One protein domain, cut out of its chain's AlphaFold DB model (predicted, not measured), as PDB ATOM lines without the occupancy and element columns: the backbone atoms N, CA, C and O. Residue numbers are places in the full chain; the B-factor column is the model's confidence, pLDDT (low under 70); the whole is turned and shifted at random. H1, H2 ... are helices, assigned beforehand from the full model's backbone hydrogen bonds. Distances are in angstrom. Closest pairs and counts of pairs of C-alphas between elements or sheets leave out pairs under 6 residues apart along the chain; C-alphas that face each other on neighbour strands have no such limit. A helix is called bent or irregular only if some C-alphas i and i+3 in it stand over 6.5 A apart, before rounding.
ATOM      1  N   ILE A   2     110.803  99.107 123.667       97.56
ATOM      2  CA  ILE A   2     111.959  98.706 124.491       97.56
ATOM      3  C   ILE A   2     113.219  99.483 124.087       97.56
ATOM      4  O   ILE A   2     113.790 100.157 124.937       97.56
ATOM      5  N   ASP A   3     113.563  99.478 122.795       97.25
ATOM      6  CA  ASP A   3     114.763 100.158 122.282       97.25
ATOM      7  C   ASP A   3     114.787 101.638 122.666       97.25
ATOM      8  O   ASP A   3     115.755 102.114 123.238       97.25
ATOM      9  N   PHE A   4     113.668 102.346 122.489       97.25
ATOM     10  CA  PHE A   4     113.552 103.747 122.897       97.25
ATOM     11  C   PHE A   4     113.784 103.948 124.404       97.25
ATOM     12  O   PHE A   4     114.498 104.867 124.799       97.25
ATOM     13  N   ILE A   5     113.199 103.097 125.257       97.75
ATOM     14  CA  ILE A   5     113.373 103.174 126.719       97.75
ATOM     15  C   ILE A   5     114.843 102.946 127.102       97.75
ATOM     16  O   ILE A   5     115.359 103.625 127.995       97.75
ATOM     17  N   GLU A   6     115.517 102.001 126.440       97.19
ATOM     18  CA  GLU A   6     116.929 101.698 126.682       97.19
ATOM     19  C   GLU A   6     117.867 102.785 126.147       97.19
ATOM     20  O   GLU A   6     118.735 103.252 126.889       97.19
ATOM     21  N   GLU A   7     117.673 103.235 124.908       96.69
ATOM     22  CA  GLU A   7     118.480 104.268 124.252       96.69
ATOM     23  C   GLU A   7     118.383 105.617 124.968       96.69
ATOM     24  O   GLU A   7     119.401 106.279 125.184       96.69
ATOM     25  N   ALA A   8     117.179 105.996 125.410       96.62
ATOM     26  CA  ALA A   8     116.949 107.208 126.194       96.62
ATOM     27  C   ALA A   8     117.337 107.059 127.679       96.62
ATOM     28  O   ALA A   8     117.195 108.010 128.449       96.62
ATOM     29  N   ALA A   9     117.823 105.881 128.094       96.88
ATOM     30  CA  ALA A   9     118.257 105.575 129.455       96.88
ATOM     31  C   ALA A   9     117.203 105.895 130.531       96.88
ATOM     32  O   ALA A   9     117.542 106.433 131.583       96.88
ATOM     33  N   ILE A  10     115.929 105.571 130.282       96.88
ATOM     34  CA  ILE A  10     114.806 105.881 131.183       96.88
ATOM     35  C   ILE A  10     114.667 104.760 132.229       96.88
ATOM     36  O   ILE A  10     114.185 103.677 131.884       96.88
ATOM     37  N   PRO A  11     115.043 104.945 133.513       94.94
ATOM     38  CA  PRO A  11     114.953 103.859 134.490       94.94
ATOM     39  C   PRO A  11     113.496 103.598 134.884       94.94
ATOM     40  O   PRO A  11     113.029 102.463 134.797       94.94
ATOM     41  N   VAL A  12     112.771 104.664 135.238       95.50
ATOM     42  CA  VAL A  12     111.359 104.629 135.642       95.50
ATOM     43  C   VAL A  12     110.480 104.878 134.419       95.50
ATOM     44  O   VAL A  12     110.411 106.003 133.928       95.50
ATOM     45  N   SER A  13     109.810 103.836 133.926       93.62
ATOM     46  CA  SER A  13     108.968 103.909 132.728       93.62
ATOM     47  C   SER A  13     107.546 103.431 133.026       93.62
ATOM     48  O   SER A  13     107.305 102.249 133.271       93.62
ATOM     49  N   MET A  14     106.587 104.357 133.017       89.44
ATOM     50  CA  MET A  14     105.171 104.033 133.209       89.44
ATOM     51  C   MET A  14     104.562 103.602 131.876       89.44
ATOM     52  O   MET A  14     104.049 104.423 131.118       89.44
ATOM     53  N   VAL A  15     104.660 102.310 131.581       91.81
ATOM     54  CA  VAL A  15     103.987 101.689 130.437       91.81
ATOM     55  C   VAL A  15     102.641 101.155 130.914       91.81
ATOM     56  O   VAL A  15     102.572 100.534 131.971       91.81
ATOM     57  N   GLY A  16     101.583 101.392 130.144       92.19
ATOM     58  CA  GLY A  16     100.242 100.900 130.445       92.19
ATOM     59  C   GLY A  16      99.465 100.589 129.175       92.19
ATOM     60  O   GLY A  16      99.833 101.011 128.074       92.19
ATOM     61  N   LEU A  17      98.389  99.833 129.340       93.44
ATOM     62  CA  LEU A  17      97.421  99.534 128.300       93.44
ATOM     63  C   LEU A  17      96.502 100.739 128.075       93.44
ATOM     64  O   LEU A  17      96.236 101.508 128.990       93.44
ATOM     65  N   LEU A  18      96.014 100.908 126.847       93.06
ATOM     66  CA  LEU A  18      95.161 102.044 126.500       93.06
ATOM     67  C   LEU A  18      93.744 101.859 127.055       93.06
ATOM     68  O   LEU A  18      93.124 100.821 126.844       93.06
ATOM     69  N   TYR A  19      93.203 102.903 127.674       91.31
ATOM     70  CA  TYR A  19      91.817 102.965 128.132       91.31
ATOM     71  C   TYR A  19      91.122 104.205 127.566       91.31
ATOM     72  O   TYR A  19      91.666 105.314 127.587       91.31
ATOM     73  N   ALA A  20      89.911 104.027 127.050       92.31
ATOM     74  CA  ALA A  20      89.099 105.103 126.506       92.31
ATOM     75  C   ALA A  20      88.365 105.826 127.643       92.31
ATOM     76  O   ALA A  20      87.314 105.384 128.101       92.31
ATOM     77  N   LEU A  21      88.934 106.940 128.116       90.94
ATOM     78  CA  LEU A  21      88.316 107.766 129.157       90.94
ATOM     79  C   LEU A  21      87.040 108.463 128.647       90.94
ATOM     80  O   LEU A  21      87.012 108.897 127.487       90.94
ATOM     81  N   PRO A  22      86.010 108.650 129.493       90.06
ATOM     82  CA  PRO A  22      84.767 109.315 129.104       90.06
ATOM     83  C   PRO A  22      84.996 110.683 128.452       90.06
ATOM     84  O   PRO A  22      85.909 111.423 128.816       90.06
ATOM     85  N   ASN A  23      84.148 111.031 127.480       91.69
ATOM     86  CA  ASN A  23      84.138 112.335 126.802       91.69
ATOM     87  C   ASN A  23      85.418 112.706 126.018       91.69
ATOM     88  O   ASN A  23      85.552 113.832 125.529       91.69
ATOM     89  N   THR A  24      86.353 111.777 125.813       95.38
ATOM     90  CA  THR A  24      87.538 112.020 124.973       95.38
ATOM     91  C   THR A  24      87.225 111.925 123.474       95.38
ATOM     92  O   THR A  24      86.150 111.485 123.052       95.38
ATOM     93  N   GLN A  25      88.160 112.368 122.627       97.56
ATOM     94  CA  GLN A  25      88.064 112.140 121.179       97.56
ATOM     95  C   GLN A  25      88.149 110.648 120.829       97.56
ATOM     96  O   GLN A  25      87.485 110.204 119.894       97.56
ATOM     97  N   LEU A  26      88.932 109.877 121.592       95.81
ATOM     98  CA  LEU A  26      89.064 108.434 121.410       95.81
ATOM     99  C   LEU A  26      87.725 107.727 121.638       95.81
ATOM    100  O   LEU A  26      87.295 106.975 120.772       95.81
ATOM    101  N   THR A  27      87.032 108.033 122.735       95.50
ATOM    102  CA  THR A  27      85.722 107.435 123.049       95.50
ATOM    103  C   THR A  27      84.690 107.764 121.978       95.50
ATOM    104  O   THR A  27      84.120 106.855 121.390       95.50
ATOM    105  N   ARG A  28      84.554 109.039 121.587       96.94
ATOM    106  CA  ARG A  28      83.653 109.452 120.488       96.94
ATOM    107  C   ARG A  28      83.962 108.778 119.154       96.94
ATOM    108  O   ARG A  28      83.096 108.658 118.292       96.94
ATOM    109  N   ARG A  29      85.222 108.414 118.918       97.69
ATOM    110  CA  ARG A  29      85.624 107.667 117.727       97.69
ATOM    111  C   ARG A  29      85.240 106.194 117.848       97.69
ATOM    112  O   ARG A  29      84.614 105.685 116.929       97.69
ATOM    113  N   LEU A  30      85.596 105.538 118.949       97.56
ATOM    114  CA  LEU A  30      85.309 104.120 119.176       97.56
ATOM    115  C   LEU A  30      83.801 103.840 119.237       97.56
ATOM    116  O   LEU A  30      83.367 102.803 118.750       97.56
ATOM    117  N   GLU A  31      83.012 104.778 119.765       96.06
ATOM    118  CA  GLU A  31      81.545 104.728 119.760       96.06
ATOM    119  C   GLU A  31      80.996 104.711 118.328       96.06
ATOM    120  O   GLU A  31      80.240 103.817 117.963       96.06
ATOM    121  N   ARG A  32      81.456 105.639 117.475       97.38
ATOM    122  CA  ARG A  32      81.090 105.665 116.046       97.38
ATOM    123  C   ARG A  32      81.536 104.415 115.291       97.38
ATOM    124  O   ARG A  32      80.908 104.053 114.305       97.38
ATOM    125  N   GLU A  33      82.633 103.795 115.717       97.44
ATOM    126  CA  GLU A  33      83.142 102.544 115.148       97.44
ATOM    127  C   GLU A  33      82.453 101.294 115.732       97.44
ATOM    128  O   GLU A  33      82.730 100.196 115.261       97.44
ATOM    129  N   GLY A  34      81.581 101.434 116.739       96.81
ATOM    130  CA  GLY A  34      80.893 100.309 117.383       96.81
ATOM    131  C   GLY A  34      81.817  99.378 118.176       96.81
ATOM    132  O   GLY A  34      81.510  98.202 118.317       96.81
ATOM    133  N   ARG A  35      82.961  99.883 118.657       96.75
ATOM    134  CA  ARG A  35      84.021  99.084 119.308       96.75
ATOM    135  C   ARG A  35      84.122  99.295 120.820       96.75
ATOM    136  O   ARG A  35      84.974  98.679 121.444       96.75
ATOM    137  N   LEU A  36      83.342 100.200 121.413       95.50
ATOM    138  CA  LEU A  36      83.348 100.405 122.868       95.50
ATOM    139  C   LEU A  36      82.627  99.265 123.584       95.50
ATOM    140  O   LEU A  36      81.536  98.869 123.179       95.50
ATOM    141  N   HIS A  37      83.207  98.789 124.685       92.62
ATOM    142  CA  HIS A  37      82.553  97.794 125.531       92.62
ATOM    143  C   HIS A  37      81.377  98.412 126.311       92.62
ATOM    144  O   HIS A  37      81.410  99.605 126.636       92.62
ATOM    145  N   PRO A  38      80.341  97.629 126.660       89.88
ATOM    146  CA  PRO A  38      79.282  98.088 127.556       89.88
ATOM    147  C   PRO A  38      79.839  98.542 128.912       89.88
ATOM    148  O   PRO A  38      80.726  97.902 129.472       89.88
ATOM    149  N   GLY A  39      79.312  99.643 129.456       85.75
ATOM    150  CA  GLY A  39      79.767 100.192 130.739       85.75
ATOM    151  C   GLY A  39      81.157 100.840 130.696       85.75
ATOM    152  O   GLY A  39      81.773 101.010 131.745       85.75
ATOM    153  N   HIS A  40      81.661 101.218 129.513       84.00
ATOM    154  CA  HIS A  40      82.965 101.877 129.340       84.00
ATOM    155  C   HIS A  40      83.128 103.189 130.132       84.00
ATOM    156  O   HIS A  40      84.242 103.699 130.260       84.00
ATOM    157  N   ASP A  41      82.025 103.797 130.565       82.50
ATOM    158  CA  ASP A  41      81.938 105.053 131.303       82.50
ATOM    159  C   ASP A  41      81.802 104.862 132.818       82.50
ATOM    160  O   ASP A  41      81.927 105.826 133.578       82.50
ATOM    161  N   LEU A  42      81.614 103.621 133.267       79.38
ATOM    162  CA  LEU A  42      81.599 103.266 134.675       79.38
ATOM    163  C   LEU A  42      83.036 103.058 135.147       79.38
ATOM    164  O   LEU A  42      83.724 102.130 134.726       79.38
ATOM    165  N   ALA A  43      83.496 103.915 136.056       67.19
ATOM    166  CA  ALA A  43      84.748 103.670 136.755       67.19
ATOM    167  C   ALA A  43      84.551 102.485 137.722       67.19
ATOM    168  O   ALA A  43      83.693 102.574 138.609       67.19
ATOM    169  N   PRO A  44      85.332 101.396 137.603       65.62
ATOM    170  CA  PRO A  44      85.324 100.346 138.611       65.62
ATOM    171  C   PRO A  44      85.664 100.951 139.977       65.62
ATOM    172  O   PRO A  44      86.640 101.690 140.114       65.62
ATOM    173  N   THR A  45      84.884 100.628 141.008       63.47
ATOM    174  CA  THR A  45      85.150 101.074 142.387       63.47
ATOM    175  C   THR A  45      86.396 100.414 142.989       63.47
ATOM    176  O   THR A  45      86.919 100.892 143.994       63.47
ATOM    177  N   ILE A  46      86.894  99.339 142.369       59.00
ATOM    178  CA  ILE A  46      88.109  98.603 142.735       59.00
ATOM    179  C   ILE A  46      88.835  98.206 141.441       59.00
ATOM    180  O   ILE A  46      88.200  97.738 140.503       59.00
ATOM    181  N   GLY A  47      90.164  98.364 141.390       56.50
ATOM    182  CA  GLY A  47      90.987  97.803 140.304       56.50
ATOM    183  C   GLY A  47      91.002  98.595 138.992       56.50
ATOM    184  O   GLY A  47      91.429  98.070 137.969       56.50
ATOM    185  N   ALA A  48      90.564  99.857 138.996       63.88
ATOM    186  CA  ALA A  48      90.682 100.745 137.841       63.88
ATOM    187  C   ALA A  48      92.138 101.216 137.653       63.88
ATOM    188  O   ALA A  48      92.496 102.332 138.035       63.88
ATOM    189  N   ASP A  49      92.992 100.366 137.082       78.56
ATOM    190  CA  ASP A  49      94.367 100.727 136.736       78.56
ATOM    191  C   ASP A  49      94.698 100.426 135.260       78.56
ATOM    192  O   ASP A  49      94.139  99.532 134.625       78.56
ATOM    193  N   GLN A  50      95.609 101.220 134.690       83.44
ATOM    194  CA  GLN A  50      96.050 101.083 133.294       83.44
ATOM    195  C   GLN A  50      97.061  99.944 133.098       83.44
ATOM    196  O   GLN A  50      97.443  99.640 131.971       83.44
ATOM    197  N   CYS A  51      97.545  99.342 134.180       86.06
ATOM    198  CA  CYS A  51      98.591  98.334 134.149       86.06
ATOM    199  C   CYS A  51      98.022  96.918 133.991       86.06
ATOM    200  O   CYS A  51      98.644  96.114 133.309       86.06
ATOM    201  N   THR A  52      96.865  96.618 134.585       85.00
ATOM    202  CA  THR A  52      96.271  95.276 134.683       85.00
ATOM    203  C   THR A  52      94.942  95.174 133.935       85.00
ATOM    204  O   THR A  52      94.773  94.263 133.126       85.00
ATOM    205  N   ALA A  53      94.030  96.128 134.143       78.44
ATOM    206  CA  ALA A  53      92.643  96.077 133.669       78.44
ATOM    207  C   ALA A  53      92.375  96.896 132.394       78.44
ATOM    208  O   ALA A  53      91.262  96.885 131.878       78.44
ATOM    209  N   GLY A  54      93.374  97.620 131.877       78.31
ATOM    210  CA  GLY A  54      93.217  98.458 130.684       78.31
ATOM    211  C   GLY A  54      92.687  97.706 129.447       78.31
ATOM    212  O   GLY A  54      92.781  96.477 129.357       78.31
ATOM    213  N   ILE A  55      92.215  98.491 128.468       90.06
ATOM    214  CA  ILE A  55      91.414  98.123 127.280       90.06
ATOM    215  C   ILE A  55      89.934  97.869 127.615       90.06
ATOM    216  O   ILE A  55      89.557  96.787 128.041       90.06
ATOM    217  N   ASN A  56      89.101  98.884 127.365       91.81
ATOM    218  CA  ASN A  56      87.631  98.880 127.486       91.81
ATOM    219  C   ASN A  56      86.931  99.004 126.113       91.81
ATOM    220  O   ASN A  56      85.886  99.645 125.973       91.81
ATOM    221  N   PHE A  57      87.579  98.485 125.073       94.50
ATOM    222  CA  PHE A  57      87.113  98.514 123.692       94.50
ATOM    223  C   PHE A  57      87.770  97.380 122.900       94.50
ATOM    224  O   PHE A  57      88.836  96.903 123.284       94.50
ATOM    225  N   ASP A  58      87.206  97.001 121.759       95.38
ATOM    226  CA  ASP A  58      87.774  95.969 120.889       95.38
ATOM    227  C   ASP A  58      88.886  96.557 120.014       95.38
ATOM    228  O   ASP A  58      88.602  97.397 119.158       95.38
ATOM    229  N   PRO A  59      90.172  96.201 120.192       95.50
ATOM    230  CA  PRO A  59      91.261  96.698 119.352       95.50
ATOM    231  C   PRO A  59      91.186  96.150 117.912       95.50
ATOM    232  O   PRO A  59      90.690  95.061 117.675       95.50
ATOM    233  N   VAL A  60      91.722  96.896 116.930       95.88
ATOM    234  CA  VAL A  60      91.843  96.403 115.536       95.88
ATOM    235  C   VAL A  60      92.868  95.273 115.449       95.88
ATOM    236  O   VAL A  60      92.746  94.363 114.638       95.88
ATOM    237  N   ARG A  61      93.911  95.352 116.278       95.94
ATOM    238  CA  ARG A  61      94.912  94.298 116.424       95.94
ATOM    239  C   ARG A  61      94.395  93.254 117.423       95.94
ATOM    240  O   ARG A  61      93.811  93.677 118.418       95.94
ATOM    241  N   PRO A  62      94.657  91.947 117.224       95.56
ATOM    242  CA  PRO A  62      94.260  90.919 118.180       95.56
ATOM    243  C   PRO A  62      94.686  91.260 119.611       95.56
ATOM    244  O   PRO A  62      95.844  91.608 119.861       95.56
ATOM    245  N   LEU A  63      93.748  91.156 120.557       94.50
ATOM    246  CA  LEU A  63      93.990  91.494 121.962       94.50
ATOM    247  C   LEU A  63      95.149  90.675 122.544       94.50
ATOM    248  O   LEU A  63      96.027  91.229 123.202       94.50
ATOM    249  N   ARG A  64      95.194  89.377 122.227       95.56
ATOM    250  CA  ARG A  64      96.262  88.457 122.635       95.56
ATOM    251  C   ARG A  64      97.657  88.970 122.261       95.56
ATOM    252  O   ARG A  64      98.566  88.934 123.089       95.56
ATOM    253  N   ASP A  65      97.824  89.500 121.051       96.75
ATOM    254  CA  ASP A  65      99.108  90.030 120.581       96.75
ATOM    255  C   ASP A  65      99.510  91.299 121.345       96.75
ATOM    256  O   ASP A  65     100.679  91.483 121.684       96.75
ATOM    257  N   ILE A  66      98.542  92.174 121.642       96.75
ATOM    258  CA  ILE A  66      98.776  93.396 122.427       96.75
ATOM    259  C   ILE A  66      99.241  93.040 123.842       96.75
ATOM    260  O   ILE A  66     100.217  93.614 124.326       96.75
ATOM    261  N   LEU A  67      98.561  92.095 124.497       96.56
ATOM    262  CA  LEU A  67      98.907  91.649 125.847       96.56
ATOM    263  C   LEU A  67     100.273  90.951 125.879       96.56
ATOM    264  O   LEU A  67     101.075  91.226 126.771       96.56
ATOM    265  N   THR A  68     100.571  90.126 124.873       97.44
ATOM    266  CA  THR A  68     101.873  89.457 124.725       97.44
ATOM    267  C   THR A  68     103.011  90.473 124.589       97.44
ATOM    268  O   THR A  68     104.020  90.378 125.290       97.44
ATOM    269  N   ASP A  69     102.844  91.489 123.740       97.06
ATOM    270  CA  ASP A  69     103.849  92.545 123.573       97.06
ATOM    271  C   ASP A  69     104.022  93.386 124.838       97.06
ATOM    272  O   ASP A  69     105.146  93.735 125.208       97.06
ATOM    273  N   TYR A  70     102.919  93.718 125.511       97.31
ATOM    274  CA  TYR A  70     102.955  94.478 126.753       97.31
ATOM    275  C   TYR A  70     103.698  93.718 127.858       97.31
ATOM    276  O   TYR A  70     104.597  94.283 128.486       97.31
ATOM    277  N   LYS A  71     103.409  92.420 128.025       97.56
ATOM    278  CA  LYS A  71     104.157  91.531 128.922       97.56
ATOM    279  C   LYS A  71     105.650  91.540 128.587       97.56
ATOM    280  O   LYS A  71     106.460  91.835 129.465       97.56
ATOM    281  N   ARG A  72     106.010  91.323 127.315       98.25
ATOM    282  CA  ARG A  72     107.410  91.315 126.853       98.25
ATOM    283  C   ARG A  72     108.140  92.614 127.193       98.25
ATOM    284  O   ARG A  72     109.313  92.593 127.564       98.25
ATOM    285  N   VAL A  73     107.463  93.755 127.066       98.12
ATOM    286  CA  VAL A  73     108.027  95.056 127.447       98.12
ATOM    287  C   VAL A  73     108.321  95.096 128.940       98.12
ATOM    288  O   VAL A  73     109.440  95.445 129.307       98.12
ATOM    289  N   LEU A  74     107.352  94.747 129.790       97.62
ATOM    290  CA  LEU A  74     107.516  94.792 131.244       97.62
ATOM    291  C   LEU A  74     108.620  93.850 131.733       97.62
ATOM    292  O   LEU A  74     109.454  94.272 132.536       97.62
ATOM    293  N   GLU A  75     108.648  92.615 131.224       97.81
ATOM    294  CA  GLU A  75     109.679  91.616 131.536       97.81
ATOM    295  C   GLU A  75     111.074  92.137 131.196       97.81
ATOM    296  O   GLU A  75     111.994  92.058 132.011       97.81
ATOM    297  N   HIS A  76     111.222  92.729 130.008       98.12
ATOM    298  CA  HIS A  76     112.507  93.244 129.559       98.12
ATOM    299  C   HIS A  76     112.943  94.453 130.382       98.12
ATOM    300  O   HIS A  76     114.022  94.442 130.979       98.12
ATOM    301  N   ILE A  77     112.120  95.508 130.431       97.56
ATOM    302  CA  ILE A  77     112.554  96.782 131.011       97.56
ATOM    303  C   ILE A  77     112.750  96.670 132.524       97.56
ATOM    304  O   ILE A  77     113.655  97.315 133.048       97.56
ATOM    305  N   TYR A  78     111.971  95.848 133.229       97.38
ATOM    306  CA  TYR A  78     112.105  95.692 134.679       97.38
ATOM    307  C   TYR A  78     112.947  94.492 135.116       97.38
ATOM    308  O   TYR A  78     113.105  94.292 136.326       97.38
ATOM    309  N   SER A  79     113.565  93.760 134.179       97.31
ATOM    310  CA  SER A  79     114.662  92.855 134.532       97.31
ATOM    311  C   SER A  79     115.738  93.630 135.310       97.31
ATOM    312  O   SER A  79     116.052  94.775 134.944       97.31
ATOM    313  N   PRO A  80     116.287  93.068 136.404       96.94
ATOM    314  CA  PRO A  80     117.272  93.768 137.218       96.94
ATOM    315  C   PRO A  80     118.451  94.305 136.408       96.94
ATOM    316  O   PRO A  80     118.891  95.435 136.621       96.94
ATOM    317  N   GLU A  81     118.930  93.529 135.436       97.38
ATOM    318  CA  GLU A  81     120.044  93.880 134.566       97.38
ATOM    319  C   GLU A  81     119.693  95.052 133.651       97.38
ATOM    320  O   GLU A  81     120.470  96.003 133.563       97.38
ATOM    321  N   ALA A  82     118.542  95.019 132.969       97.50
ATOM    322  CA  ALA A  82     118.159  96.116 132.081       97.50
ATOM    323  C   ALA A  82     117.918  97.405 132.868       97.50
ATOM    324  O   ALA A  82     118.373  98.473 132.452       97.50
ATOM    325  N   TYR A  83     117.252  97.313 134.019       97.94
ATOM    326  CA  TYR A  83     117.005  98.465 134.878       97.94
ATOM    327  C   TYR A  83     118.312  99.084 135.398       97.94
ATOM    328  O   TYR A  83     118.521 100.292 135.261       97.94
ATOM    329  N   ALA A  84     119.226  98.259 135.919       96.56
ATOM    330  CA  ALA A  84     120.538  98.688 136.401       96.56
ATOM    331  C   ALA A  84     121.378  99.342 135.289       96.56
ATOM    332  O   ALA A  84     121.885 100.453 135.468       96.56
ATOM    333  N   ARG A  85     121.432  98.729 134.093       97.00
ATOM    334  CA  ARG A  85     122.117  99.308 132.920       97.00
ATOM    335  C   ARG A  85     121.585 100.692 132.561       97.00
ATOM    336  O   ARG A  85     122.375 101.576 132.228       97.00
ATOM    337  N   ARG A  86     120.265 100.906 132.627       97.06
ATOM    338  CA  ARG A  86     119.669 102.222 132.348       97.06
ATOM    339  C   ARG A  86     120.035 103.254 133.411       97.06
ATOM    340  O   ARG A  86     120.300 104.393 133.044       97.06
ATOM    341  N   ILE A  87     120.134 102.873 134.688       95.44
ATOM    342  CA  ILE A  87     120.655 103.776 135.730       95.44
ATOM    343  C   ILE A  87     122.107 104.155 135.433       95.44
ATOM    344  O   ILE A  87     122.426 105.345 135.427       95.44
ATOM    345  N   ASP A  88     122.971 103.176 135.153       93.38
ATOM    346  CA  ASP A  88     124.379 103.432 134.832       93.38
ATOM    347  C   ASP A  88     124.504 104.391 133.641       93.38
ATOM    348  O   ASP A  88     125.217 105.395 133.721       93.38
ATOM    349  N   ARG A  89     123.751 104.136 132.562       94.56
ATOM    350  CA  ARG A  89     123.714 104.997 131.374       94.56
ATOM    351  C   ARG A  89     123.202 106.397 131.708       94.56
ATOM    352  O   ARG A  89     123.846 107.367 131.313       94.56
ATOM    353  N   LEU A  90     122.117 106.521 132.474       93.25
ATOM    354  CA  LEU A  90     121.569 107.812 132.895       93.25
ATOM    355  C   LEU A  90     122.613 108.635 133.657       93.25
ATOM    356  O   LEU A  90     122.778 109.823 133.385       93.25
ATOM    357  N   MET A  91     123.379 108.009 134.554       89.75
ATOM    358  CA  MET A  91     124.436 108.702 135.301       89.75
ATOM    359  C   MET A  91     125.574 109.204 134.405       89.75
ATOM    360  O   MET A  91     126.353 110.056 134.834       89.75
ATOM    361  N   THR A  92     125.673 108.704 133.169       88.44
ATOM    362  CA  THR A  92     126.611 109.214 132.162       88.44
ATOM    363  C   THR A  92     126.090 110.398 131.362       88.44
ATOM    364  O   THR A  92     126.901 111.171 130.862       88.44
ATOM    365  N   LEU A  93     124.768 110.537 131.261       89.88
ATOM    366  CA  LEU A  93     124.102 111.551 130.442       89.88
ATOM    367  C   LEU A  93     123.762 112.823 131.226       89.88
ATOM    368  O   LEU A  93     123.616 113.887 130.633       89.88
ATOM    369  N   LEU A  94     123.606 112.725 132.547       85.44
ATOM    370  CA  LEU A  94     123.233 113.865 133.380       85.44
ATOM    371  C   LEU A  94     124.389 114.867 133.522       85.44
ATOM    372  O   LEU A  94     125.370 114.588 134.211       85.44
ATOM    373  N   ASP A  95     124.222 116.068 132.958       81.31
ATOM    374  CA  ASP A  95     125.025 117.239 133.326       81.31
ATOM    375  C   ASP A  95     124.553 117.785 134.680       81.31
ATOM    376  O   ASP A  95     123.393 118.165 134.862       81.31
ATOM    377  N   ARG A  96     125.465 117.806 135.651       70.75
ATOM    378  CA  ARG A  96     125.210 118.272 137.019       70.75
ATOM    379  C   ARG A  96     126.003 119.509 137.409       70.75
ATOM    380  O   ARG A  96     125.962 119.899 138.575       70.75
ATOM    381  N   SER A  97     126.655 120.168 136.455       70.38
ATOM    382  CA  SER A  97     127.426 121.397 136.690       70.38
ATOM    383  C   SER A  97     126.620 122.509 137.387       70.38
ATOM    384  O   SER A  97     127.195 123.352 138.069       70.38
ATOM    385  N   GLU A 105     119.379 122.513 155.589       51.50
ATOM    386  CA  GLU A 105     119.702 122.094 156.948       51.50
ATOM    387  C   GLU A 105     118.456 121.464 157.603       51.50
ATOM    388  O   GLU A 105     117.378 122.058 157.618       51.50
ATOM    389  N   GLY A 106     118.576 120.215 158.068       58.91
ATOM    390  CA  GLY A 106     117.460 119.451 158.640       58.91
ATOM    391  C   GLY A 106     116.706 118.513 157.685       58.91
ATOM    392  O   GLY A 106     115.757 117.865 158.128       58.91
ATOM    393  N   ASP A 107     117.113 118.370 156.416       61.47
ATOM    394  CA  ASP A 107     116.494 117.390 155.508       61.47
ATOM    395  C   ASP A 107     116.709 115.947 156.014       61.47
ATOM    396  O   ASP A 107     117.833 115.451 156.128       61.47
ATOM    397  N   ILE A 108     115.613 115.233 156.282       56.91
ATOM    398  CA  ILE A 108     115.610 113.824 156.702       56.91
ATOM    399  C   ILE A 108     116.318 112.903 155.692       56.91
ATOM    400  O   ILE A 108     116.862 111.868 156.075       56.91
ATOM    401  N   ARG A 109     116.387 113.298 154.413       56.59
ATOM    402  CA  ARG A 109     117.122 112.578 153.359       56.59
ATOM    403  C   ARG A 109     118.639 112.641 153.538       56.59
ATOM    404  O   ARG A 109     119.324 111.779 153.003       56.59
ATOM    405  N   ALA A 110     119.156 113.607 154.300       57.78
ATOM    406  CA  ALA A 110     120.560 113.647 154.711       57.78
ATOM    407  C   ALA A 110     120.867 112.640 155.838       57.78
ATOM    408  O   ALA A 110     122.024 112.284 156.041       57.78
ATOM    409  N   ARG A 111     119.839 112.182 156.574       52.00
ATOM    410  CA  ARG A 111     119.977 111.236 157.696       52.00
ATOM    411  C   ARG A 111     119.948 109.770 157.268       52.00
ATOM    412  O   ARG A 111     120.480 108.934 157.988       52.00
ATOM    413  N   ILE A 112     119.343 109.448 156.124       60.00
ATOM    414  CA  ILE A 112     119.336 108.084 155.581       60.00
ATOM    415  C   ILE A 112     120.604 107.893 154.748       60.00
ATOM    416  O   ILE A 112     120.786 108.538 153.714       60.00
ATOM    417  N   GLY A 113     121.485 106.997 155.192       75.50
ATOM    418  CA  GLY A 113     122.727 106.718 154.482       75.50
ATOM    419  C   GLY A 113     122.453 106.071 153.125       75.50
ATOM    420  O   GLY A 113     121.769 105.054 153.049       75.50
ATOM    421  N   ALA A 114     123.044 106.605 152.052       79.12
ATOM    422  CA  ALA A 114     122.972 106.021 150.707       79.12
ATOM    423  C   ALA A 114     123.284 104.511 150.696       79.12
ATOM    424  O   ALA A 114     122.589 103.726 150.052       79.12
ATOM    425  N   MET A 115     124.293 104.109 151.473       82.50
ATOM    426  CA  MET A 115     124.671 102.709 151.668       82.50
ATOM    427  C   MET A 115     123.567 101.887 152.348       82.50
ATOM    428  O   MET A 115     123.301 100.762 151.940       82.50
ATOM    429  N   GLU A 116     122.899 102.444 153.360       85.69
ATOM    430  CA  GLU A 116     121.817 101.774 154.087       85.69
ATOM    431  C   GLU A 116     120.601 101.545 153.180       85.69
ATOM    432  O   GLU A 116     120.035 100.454 153.175       85.69
ATOM    433  N   THR A 117     120.221 102.545 152.373       85.19
ATOM    434  CA  THR A 117     119.140 102.398 151.389       85.19
ATOM    435  C   THR A 117     119.458 101.292 150.396       85.19
ATOM    436  O   THR A 117     118.646 100.388 150.213       85.19
ATOM    437  N   VAL A 118     120.647 101.325 149.789       86.12
ATOM    438  CA  VAL A 118     121.057 100.299 148.824       86.12
ATOM    439  C   VAL A 118     121.067  98.926 149.486       86.12
ATOM    440  O   VAL A 118     120.482  98.000 148.936       86.12
ATOM    441  N   HIS A 119     121.640  98.805 150.688       88.12
ATOM    442  CA  HIS A 119     121.669  97.554 151.440       88.12
ATOM    443  C   HIS A 119     120.263  97.001 151.713       88.12
ATOM    444  O   HIS A 119     120.017  95.818 151.474       88.12
ATOM    445  N   LYS A 120     119.319  97.846 152.146       88.94
ATOM    446  CA  LYS A 120     117.918  97.454 152.365       88.94
ATOM    447  C   LYS A 120     117.267  96.940 151.081       88.94
ATOM    448  O   LYS A 120     116.640  95.885 151.111       88.94
ATOM    449  N   VAL A 121     117.454  97.633 149.955       88.88
ATOM    450  CA  VAL A 121     116.876  97.237 148.658       88.88
ATOM    451  C   VAL A 121     117.452  95.907 148.174       88.88
ATOM    452  O   VAL A 121     116.692  94.996 147.863       88.88
ATOM    453  N   VAL A 122     118.781  95.762 148.143       88.75
ATOM    454  CA  VAL A 122     119.425  94.535 147.636       88.75
ATOM    455  C   VAL A 122     119.225  93.327 148.553       88.75
ATOM    456  O   VAL A 122     119.355  92.192 148.105       88.75
ATOM    457  N   THR A 123     118.918  93.561 149.830       90.44
ATOM    458  CA  THR A 123     118.544  92.501 150.776       90.44
ATOM    459  C   THR A 123     117.086  92.091 150.591       90.44
ATOM    460  O   THR A 123     116.783  90.903 150.621       90.44
ATOM    461  N   ALA A 124     116.187  93.054 150.365       90.75
ATOM    462  CA  ALA A 124     114.772  92.785 150.116       90.75
ATOM    463  C   ALA A 124     114.512  92.148 148.740       90.75
ATOM    464  O   ALA A 124     113.530  91.427 148.587       90.75
ATOM    465  N   LEU A 125     115.382  92.406 147.756       92.38
ATOM    466  CA  LEU A 125     115.292  91.888 146.386       92.38
ATOM    467  C   LEU A 125     116.600  91.187 145.979       92.38
ATOM    468  O   LEU A 125     117.418  91.772 145.255       92.38
ATOM    469  N   PRO A 126     116.833  89.946 146.450       90.06
ATOM    470  CA  PRO A 126     118.061  89.205 146.173       90.06
ATOM    471  C   PRO A 126     118.338  89.020 144.679       90.06
ATOM    472  O   PRO A 126     119.498  89.056 144.269       90.06
ATOM    473  N   GLU A 127     117.292  88.879 143.859       91.25
ATOM    474  CA  GLU A 127     117.393  88.736 142.403       91.25
ATOM    475  C   GLU A 127     118.034  89.958 141.735       91.25
ATOM    476  O   GLU A 127     118.687  89.837 140.704       91.25
ATOM    477  N   ALA A 128     117.899  91.135 142.348       92.75
ATOM    478  CA  ALA A 128     118.434  92.382 141.821       92.75
ATOM    479  C   ALA A 128     119.737  92.824 142.491       92.75
ATOM    480  O   ALA A 128     120.323  93.840 142.105       92.75
ATOM    481  N   ARG A 129     120.226  92.059 143.475       91.69
ATOM    482  CA  ARG A 129     121.395  92.420 144.281       91.69
ATOM    483  C   ARG A 129     122.632  92.692 143.439       91.69
ATOM    484  O   ARG A 129     123.268  93.722 143.635       91.69
ATOM    485  N   GLY A 130     122.983  91.775 142.539       94.19
ATOM    486  CA  GLY A 130     124.195  91.878 141.721       94.19
ATOM    487  C   GLY A 130     124.192  93.139 140.850       94.19
ATOM    488  O   GLY A 130     125.051  94.001 141.048       94.19
ATOM    489  N   PRO A 131     123.208  93.290 139.941       95.62
ATOM    490  CA  PRO A 131     123.125  94.446 139.056       95.62
ATOM    491  C   PRO A 131     123.040  95.784 139.803       95.62
ATOM    492  O   PRO A 131     123.815  96.693 139.513       95.62
ATOM    493  N   LEU A 132     122.171  95.903 140.816       93.50
ATOM    494  CA  LEU A 132     121.990  97.170 141.542       93.50
ATOM    495  C   LEU A 132     123.213  97.545 142.387       93.50
ATOM    496  O   LEU A 132     123.570  98.724 142.459       93.50
ATOM    497  N   TRP A 133     123.878  96.564 143.006       92.06
ATOM    498  CA  TRP A 133     125.119  96.808 143.744       92.06
ATOM    499  C   TRP A 133     126.244  97.256 142.811       92.06
ATOM    500  O   TRP A 133     126.952  98.217 143.115       92.06
ATOM    501  N   GLN A 134     126.386  96.605 141.653       92.25
ATOM    502  CA  GLN A 134     127.383  96.988 140.660       92.25
ATOM    503  C   GLN A 134     127.159  98.423 140.177       92.25
ATOM    504  O   GLN A 134     128.105  99.211 140.164       92.25
ATOM    505  N   THR A 135     125.916  98.792 139.860       92.19
ATOM    506  CA  THR A 135     125.561 100.162 139.475       92.19
ATOM    507  C   THR A 135     125.861 101.167 140.585       92.19
ATOM    508  O   THR A 135     126.469 102.205 140.326       92.19
ATOM    509  N   PHE A 136     125.530 100.862 141.844       89.75
ATOM    510  CA  PHE A 136     125.888 101.731 142.969       89.75
ATOM    511  C   PHE A 136     127.406 101.960 143.064       89.75
ATOM    512  O   PHE A 136     127.855 103.105 143.162       89.75
ATOM    513  N   MET A 137     128.204 100.892 142.960       88.81
ATOM    514  CA  MET A 137     129.667 100.979 142.993       88.81
ATOM    515  C   MET A 137     130.238 101.745 141.792       88.81
ATOM    516  O   MET A 137     131.169 102.535 141.959       88.81
ATOM    517  N   ASN A 138     129.682 101.551 140.592       88.75
ATOM    518  CA  ASN A 138     130.054 102.301 139.388       88.75
ATOM    519  C   ASN A 138     129.796 103.804 139.570       88.75
ATOM    520  O   ASN A 138     130.647 104.632 139.235       88.75
ATOM    521  N   CYS A 139     128.645 104.156 140.148       83.12
ATOM    522  CA  CYS A 139     128.266 105.539 140.418       83.12
ATOM    523  C   CYS A 139     129.186 106.186 141.457       83.12
ATOM    524  O   CYS A 139     129.690 107.282 141.220       83.12
ATOM    525  N   ALA A 140     129.450 105.490 142.567       80.81
ATOM    526  CA  ALA A 140     130.316 105.978 143.637       80.81
ATOM    527  C   ALA A 140     131.761 106.232 143.168       80.81
ATOM    528  O   ALA A 140     132.382 107.191 143.615       80.81
ATOM    529  N   LYS A 141     132.284 105.408 142.245       82.19
ATOM    530  CA  LYS A 141     133.632 105.574 141.667       82.19
ATOM    531  C   LYS A 141     133.744 106.739 140.681       82.19
ATOM    532  O   LYS A 141     134.826 107.295 140.544       82.19
ATOM    533  N   ARG A 142     132.668 107.070 139.959       75.19
ATOM    534  CA  ARG A 142     132.674 108.156 138.964       75.19
ATOM    535  C   ARG A 142     132.573 109.524 139.611       75.19
ATOM    536  O   ARG A 142     133.367 110.402 139.301       75.19
ATOM    537  N   ASP A 143     131.540 109.712 140.425       68.62
ATOM    538  CA  ASP A 143     131.203 111.009 141.000       68.62
ATOM    539  C   ASP A 143     130.213 110.818 142.156       68.62
ATOM    540  O   ASP A 143     129.099 110.313 141.974       68.62
ATOM    541  N   THR A 144     130.600 111.259 143.349       64.62
ATOM    542  CA  THR A 144     129.775 111.173 144.558       64.62
ATOM    543  C   THR A 144     128.504 112.017 144.456       64.62
ATOM    544  O   THR A 144     127.496 111.673 145.076       64.62
ATOM    545  N   THR A 145     128.476 113.048 143.604       65.19
ATOM    546  CA  THR A 145     127.268 113.850 143.359       65.19
ATOM    547  C   THR A 145     126.216 113.084 142.538       65.19
ATOM    548  O   THR A 145     125.018 113.292 142.747       65.19
ATOM    549  N   SER A 146     126.622 112.122 141.682       66.56
ATOM    550  CA  SER A 146     125.701 111.195 140.979       66.56
ATOM    551  C   SER A 146     124.995 110.263 141.933       66.56
ATOM    552  O   SER A 146     123.855 109.861 141.686       66.56
ATOM    553  N   ALA A 147     125.710 109.860 142.985       72.81
ATOM    554  CA  ALA A 147     125.325 108.728 143.805       72.81
ATOM    555  C   ALA A 147     123.929 108.926 144.404       72.81
ATOM    556  O   ALA A 147     123.167 107.972 144.497       72.81
ATOM    557  N   ARG A 148     123.535 110.168 144.709       79.06
ATOM    558  CA  ARG A 148     122.202 110.474 145.240       79.06
ATOM    559  C   ARG A 148     121.070 110.120 144.270       79.06
ATOM    560  O   ARG A 148     120.073 109.546 144.700       79.06
ATOM    561  N   ILE A 149     121.196 110.452 142.983       84.50
ATOM    562  CA  ILE A 149     120.160 110.134 141.982       84.50
ATOM    563  C   ILE A 149     120.152 108.629 141.721       84.50
ATOM    564  O   ILE A 149     119.084 108.024 141.696       84.50
ATOM    565  N   ALA A 150     121.328 108.007 141.611       88.06
ATOM    566  CA  ALA A 150     121.435 106.559 141.463       88.06
ATOM    567  C   ALA A 150     120.760 105.817 142.629       88.06
ATOM    568  O   ALA A 150     119.960 104.917 142.400       88.06
ATOM    569  N   VAL A 151     120.996 106.247 143.874       88.56
ATOM    570  CA  VAL A 151     120.354 105.685 145.073       88.56
ATOM    571  C   VAL A 151     118.837 105.868 145.033       88.56
ATOM    572  O   VAL A 151     118.118 104.934 145.373       88.56
ATOM    573  N   GLN A 152     118.327 107.017 144.576       88.81
ATOM    574  CA  GLN A 152     116.881 107.217 144.398       88.81
ATOM    575  C   GLN A 152     116.292 106.264 143.353       88.81
ATOM    576  O   GLN A 152     115.230 105.692 143.585       88.81
ATOM    577  N   MET A 153     116.983 106.042 142.232       94.19
ATOM    578  CA  MET A 153     116.531 105.099 141.204       94.19
ATOM    579  C   MET A 153     116.608 103.644 141.687       94.19
ATOM    580  O   MET A 153     115.713 102.856 141.390       94.19
ATOM    581  N   ILE A 154     117.628 103.288 142.474       93.62
ATOM    582  CA  ILE A 154     117.726 101.980 143.137       93.62
ATOM    583  C   ILE A 154     116.572 101.809 144.134       93.62
ATOM    584  O   ILE A 154     115.905 100.779 144.125       93.62
ATOM    585  N   ALA A 155     116.277 102.828 144.944       92.56
ATOM    586  CA  ALA A 155     115.147 102.808 145.868       92.56
ATOM    587  C   ALA A 155     113.804 102.660 145.136       92.56
ATOM    588  O   ALA A 155     112.961 101.878 145.565       92.56
ATOM    589  N   ALA A 156     113.618 103.337 143.999       94.50
ATOM    590  CA  ALA A 156     112.415 103.193 143.180       94.50
ATOM    591  C   ALA A 156     112.217 101.748 142.677       94.50
ATOM    592  O   ALA A 156     111.082 101.271 142.614       94.50
ATOM    593  N   TYR A 157     113.303 101.015 142.397       95.81
ATOM    594  CA  TYR A 157     113.222  99.611 141.980       95.81
ATOM    595  C   TYR A 157     112.576  98.705 143.033       95.81
ATOM    596  O   TYR A 157     111.894  97.748 142.668       95.81
ATOM    597  N   ALA A 158     112.710  99.040 144.324       93.44
ATOM    598  CA  ALA A 158     112.069  98.303 145.413       93.44
ATOM    599  C   ALA A 158     110.542  98.217 145.266       93.44
ATOM    600  O   ALA A 158     109.924  97.278 145.757       93.44
ATOM    601  N   HIS A 159     109.942  99.179 144.563       92.38
ATOM    602  CA  HIS A 159     108.523  99.176 144.231       92.38
ATOM    603  C   HIS A 159     108.278  98.680 142.807       92.38
ATOM    604  O   HIS A 159     107.398  97.852 142.594       92.38
ATOM    605  N   LEU A 160     109.069  99.154 141.841       94.50
ATOM    606  CA  LEU A 160     108.846  98.882 140.421       94.50
ATOM    607  C   LEU A 160     109.059  97.411 140.053       94.50
ATOM    608  O   LEU A 160     108.255  96.872 139.304       94.50
ATOM    609  N   GLY A 161     110.090  96.752 140.592       94.56
ATOM    610  CA  GLY A 161     110.360  95.337 140.319       94.56
ATOM    611  C   GLY A 161     109.233  94.419 140.813       94.56
ATOM    612  O   GLY A 161     108.664  93.665 140.028       94.56
ATOM    613  N   PRO A 162     108.836  94.491 142.097       95.44
ATOM    614  CA  PRO A 162     107.697  93.719 142.590       95.44
ATOM    615  C   PRO A 162     106.374  94.080 141.910       95.44
ATOM    616  O   PRO A 162     105.559  93.193 141.657       95.44
ATOM    617  N   PHE A 163     106.145  95.362 141.613       94.31
ATOM    618  CA  PHE A 163     104.934  95.799 140.927       94.31
ATOM    619  C   PHE A 163     104.866  95.262 139.495       94.31
ATOM    620  O   PHE A 163     103.833  94.717 139.118       94.31
ATOM    621  N   SER A 164     105.957  95.325 138.723       95.69
ATOM    622  CA  SER A 164     105.976  94.797 137.355       95.69
ATOM    623  C   SER A 164     105.661  93.305 137.328       95.69
ATOM    624  O   SER A 164     104.875  92.878 136.492       95.69
ATOM    625  N   ARG A 165     106.172  92.521 138.286       95.69
ATOM    626  CA  ARG A 165     105.840  91.092 138.417       95.69
ATOM    627  C   ARG A 165     104.365  90.845 138.713       95.69
ATOM    628  O   ARG A 165     103.788  89.933 138.134       95.69
ATOM    629  N   LYS A 166     103.745  91.656 139.579       95.12
ATOM    630  CA  LYS A 166     102.293  91.578 139.831       95.12
ATOM    631  C   LYS A 166     101.495  91.867 138.565       95.12
ATOM    632  O   LYS A 166     100.535  91.164 138.279       95.12
ATOM    633  N   VAL A 167     101.911  92.879 137.807       95.12
ATOM    634  CA  VAL A 167     101.267  93.223 136.538       95.12
ATOM    635  C   VAL A 167     101.441  92.096 135.521       95.12
ATOM    636  O   VAL A 167     100.456  91.666 134.941       95.12
ATOM    637  N   ILE A 168     102.659  91.574 135.346       96.94
ATOM    638  CA  ILE A 168     102.944  90.451 134.440       96.94
ATOM    639  C   ILE A 168     102.072  89.239 134.787       96.94
ATOM    640  O   ILE A 168     101.456  88.682 133.887       96.94
ATOM    641  N   ALA A 169     101.946  88.890 136.072       96.88
ATOM    642  CA  ALA A 169     101.084  87.794 136.515       96.88
ATOM    643  C   ALA A 169      99.605  88.022 136.147       96.88
ATOM    644  O   ALA A 169      98.968  87.127 135.603       96.88
ATOM    645  N   ALA A 170      99.079  89.234 136.349       94.50
ATOM    646  CA  ALA A 170      97.713  89.568 135.940       94.50
ATOM    647  C   ALA A 170      97.519  89.499 134.410       94.50
ATOM    648  O   ALA A 170      96.451  89.127 133.927       94.50
ATOM    649  N   ILE A 171      98.542  89.847 133.623       95.94
ATOM    650  CA  ILE A 171      98.496  89.705 132.160       95.94
ATOM    651  C   ILE A 171      98.559  88.233 131.737       95.94
ATOM    652  O   ILE A 171      97.878  87.861 130.786       95.94
ATOM    653  N   ASP A 172      99.317  87.396 132.445       97.12
ATOM    654  CA  ASP A 172      99.347  85.951 132.205       97.12
ATOM    655  C   ASP A 172      97.990  85.294 132.456       97.12
ATOM    656  O   ASP A 172      97.534  84.508 131.628       97.12
ATOM    657  N   GLU A 173      97.299  85.677 133.531       95.25
ATOM    658  CA  GLU A 173      95.923  85.235 133.798       95.25
ATOM    659  C   GLU A 173      94.969  85.643 132.662       95.25
ATOM    660  O   GLU A 173      94.184  84.826 132.181       95.25
ATOM    661  N   ARG A 174      95.077  86.886 132.166       93.31
ATOM    662  CA  ARG A 174      94.281  87.359 131.017       93.31
ATOM    663  C   ARG A 174      94.588  86.591 129.731       93.31
ATOM    664  O   ARG A 174      93.675  86.319 128.961       93.31
ATOM    665  N   LEU A 175      95.857  86.278 129.469       95.38
ATOM    666  CA  LEU A 175      96.261  85.505 128.293       95.38
ATOM    667  C   LEU A 175      95.727  84.070 128.359       95.38
ATOM    668  O   LEU A 175      95.208  83.584 127.358       95.38
ATOM    669  N   ALA A 176      95.796  83.427 129.527       95.44
ATOM    670  CA  ALA A 176      95.255  82.085 129.732       95.44
ATOM    671  C   ALA A 176      93.736  82.035 129.494       95.44
ATOM    672  O   ALA A 176      93.264  81.150 128.786       95.44
ATOM    673  N   ALA A 177      92.989  83.025 129.996       92.94
ATOM    674  CA  ALA A 177      91.545  83.122 129.766       92.94
ATOM    675  C   ALA A 177      91.187  83.240 128.270       92.94
ATOM    676  O   ALA A 177      90.259  82.587 127.799       92.94
ATOM    677  N   LEU A 178      91.959  84.017 127.497       91.00
ATOM    678  CA  LEU A 178      91.767  84.127 126.043       91.00
ATOM    679  C   LEU A 178      92.067  82.809 125.313       91.00
ATOM    680  O   LEU A 178      91.393  82.469 124.337       91.00
ATOM    681  N   ASP A 179      93.080  82.070 125.765       89.38
ATOM    682  CA  ASP A 179      93.424  80.774 125.180       89.38
ATOM    683  C   ASP A 179      92.309  79.739 125.459       89.38
ATOM    684  O   ASP A 179      91.955  78.974 124.561       89.38
ATOM    685  N   GLU A 180      91.677  79.763 126.639       87.12
ATOM    686  CA  GLU A 180      90.513  78.920 126.971       87.12
ATOM    687  C   GLU A 180      89.273  79.249 126.120       87.12
ATOM    688  O   GLU A 180      88.649  78.337 125.569       87.12
ATOM    689  N   GLU A 181      88.947  80.534 125.941       78.88
ATOM    690  CA  GLU A 181      87.844  80.983 125.072       78.88
ATOM    691  C   GLU A 181      88.030  80.540 123.615       78.88
ATOM    692  O   GLU A 181      87.060  80.234 122.924       78.88
TER     693      GLU A 181
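What this domain is: This is residues 2 to 97 and 105 to 181 of the 198 residues of the protein "Hypothetical with similarity to BchE but NOT Mgprotoporphyrin monomethyl ester cyclase anaerobic" of Bradyrhizobium sp. (UniProt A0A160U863). One long, kinked helix, H7, runs through the domain: H4, H5 and H6 pack along its first part as a bundle of four with it, and H3 packs along its later part. Short H1 packs on the later part of H3, while H2 lies far from the other helices, with a long link before it and another after it. The 173 printed residues include seven named helices, H1 to H7 in order, and no named strand; the class is all helix. The whole is loose and elongated, with a radius of gyration of the C-alphas of 19.9 A and spans of 58 by 36 by 31 A.

How they stand to each other: H1, residues 2 to 7, touches H3, residues 63 to 78, through residues 73 to 77 of H3 alone; the closest C-alphas, of Ile 2 and Val 73, are 6.1 A apart. H2, residues 25 to 32, touches no helix. H3 touches residues 160 to 178 of H7, residues 144 to 181, at a shallow tilt of 25 degrees, opposite ways; the closest C-alphas, of Lys 71 and Ile 168, are 5.8 A apart. H7 is the hub, touching four helices. H4, residues 80 to 93, H5, residues 114 to 124, H6, residues 126 to 142, and H7 form an up and down bundle, each running against the one before. H4 touches H6 at 15 degrees, a shallow tilt, the same way; the closest C-alphas, of Pro 80 and Ala 128, are 4.9 A apart. H5 and H6 form a helical hairpin, with the C-alphas of Val 122 and Arg 129 closest at 4.4 A; H6 and H7 form another, with Cys 139 and Ala 147 closest at 5.5 A between C-alphas. Every O i to N i+4 pair is within hydrogen-bond range in H1, H3, H4 and H5; the counts are 3 of 4 in H2, 11 of 13 in H6 and 29 of 34 in H7.

Where its parts are: H1 begins at C-alpha 2, (111.959, 98.706, 124.491), and is 8.6 A long; H2 is 10.8 A. H3 measures 22.5 A, H4 20.2 A, H5 15.6 A and H6 25.0 A. H6 is irregular: C-alphas 127 and 130 are 7.5 A apart. H7 measures 55.2 A, has a kink of 34 degrees near residue 160, and ends at C-alpha 181, (87.844, 80.983, 125.072). It is neither bent nor irregular, but only just: C-alphas 145 and 148 are 6.4 A apart.

The domain as a whole: The farthest C-alphas, of Glu 105 and Glu 181, are 61.0 A apart. Residues 98 to 104 are not printed, and C-alphas 97 and 105 are 21.7 A apart across this cut. The links H1 to H2 and H2 to H3 are long. Confidence is under 70 in residues 43 to 48, 105 to 112 and 143 to 146.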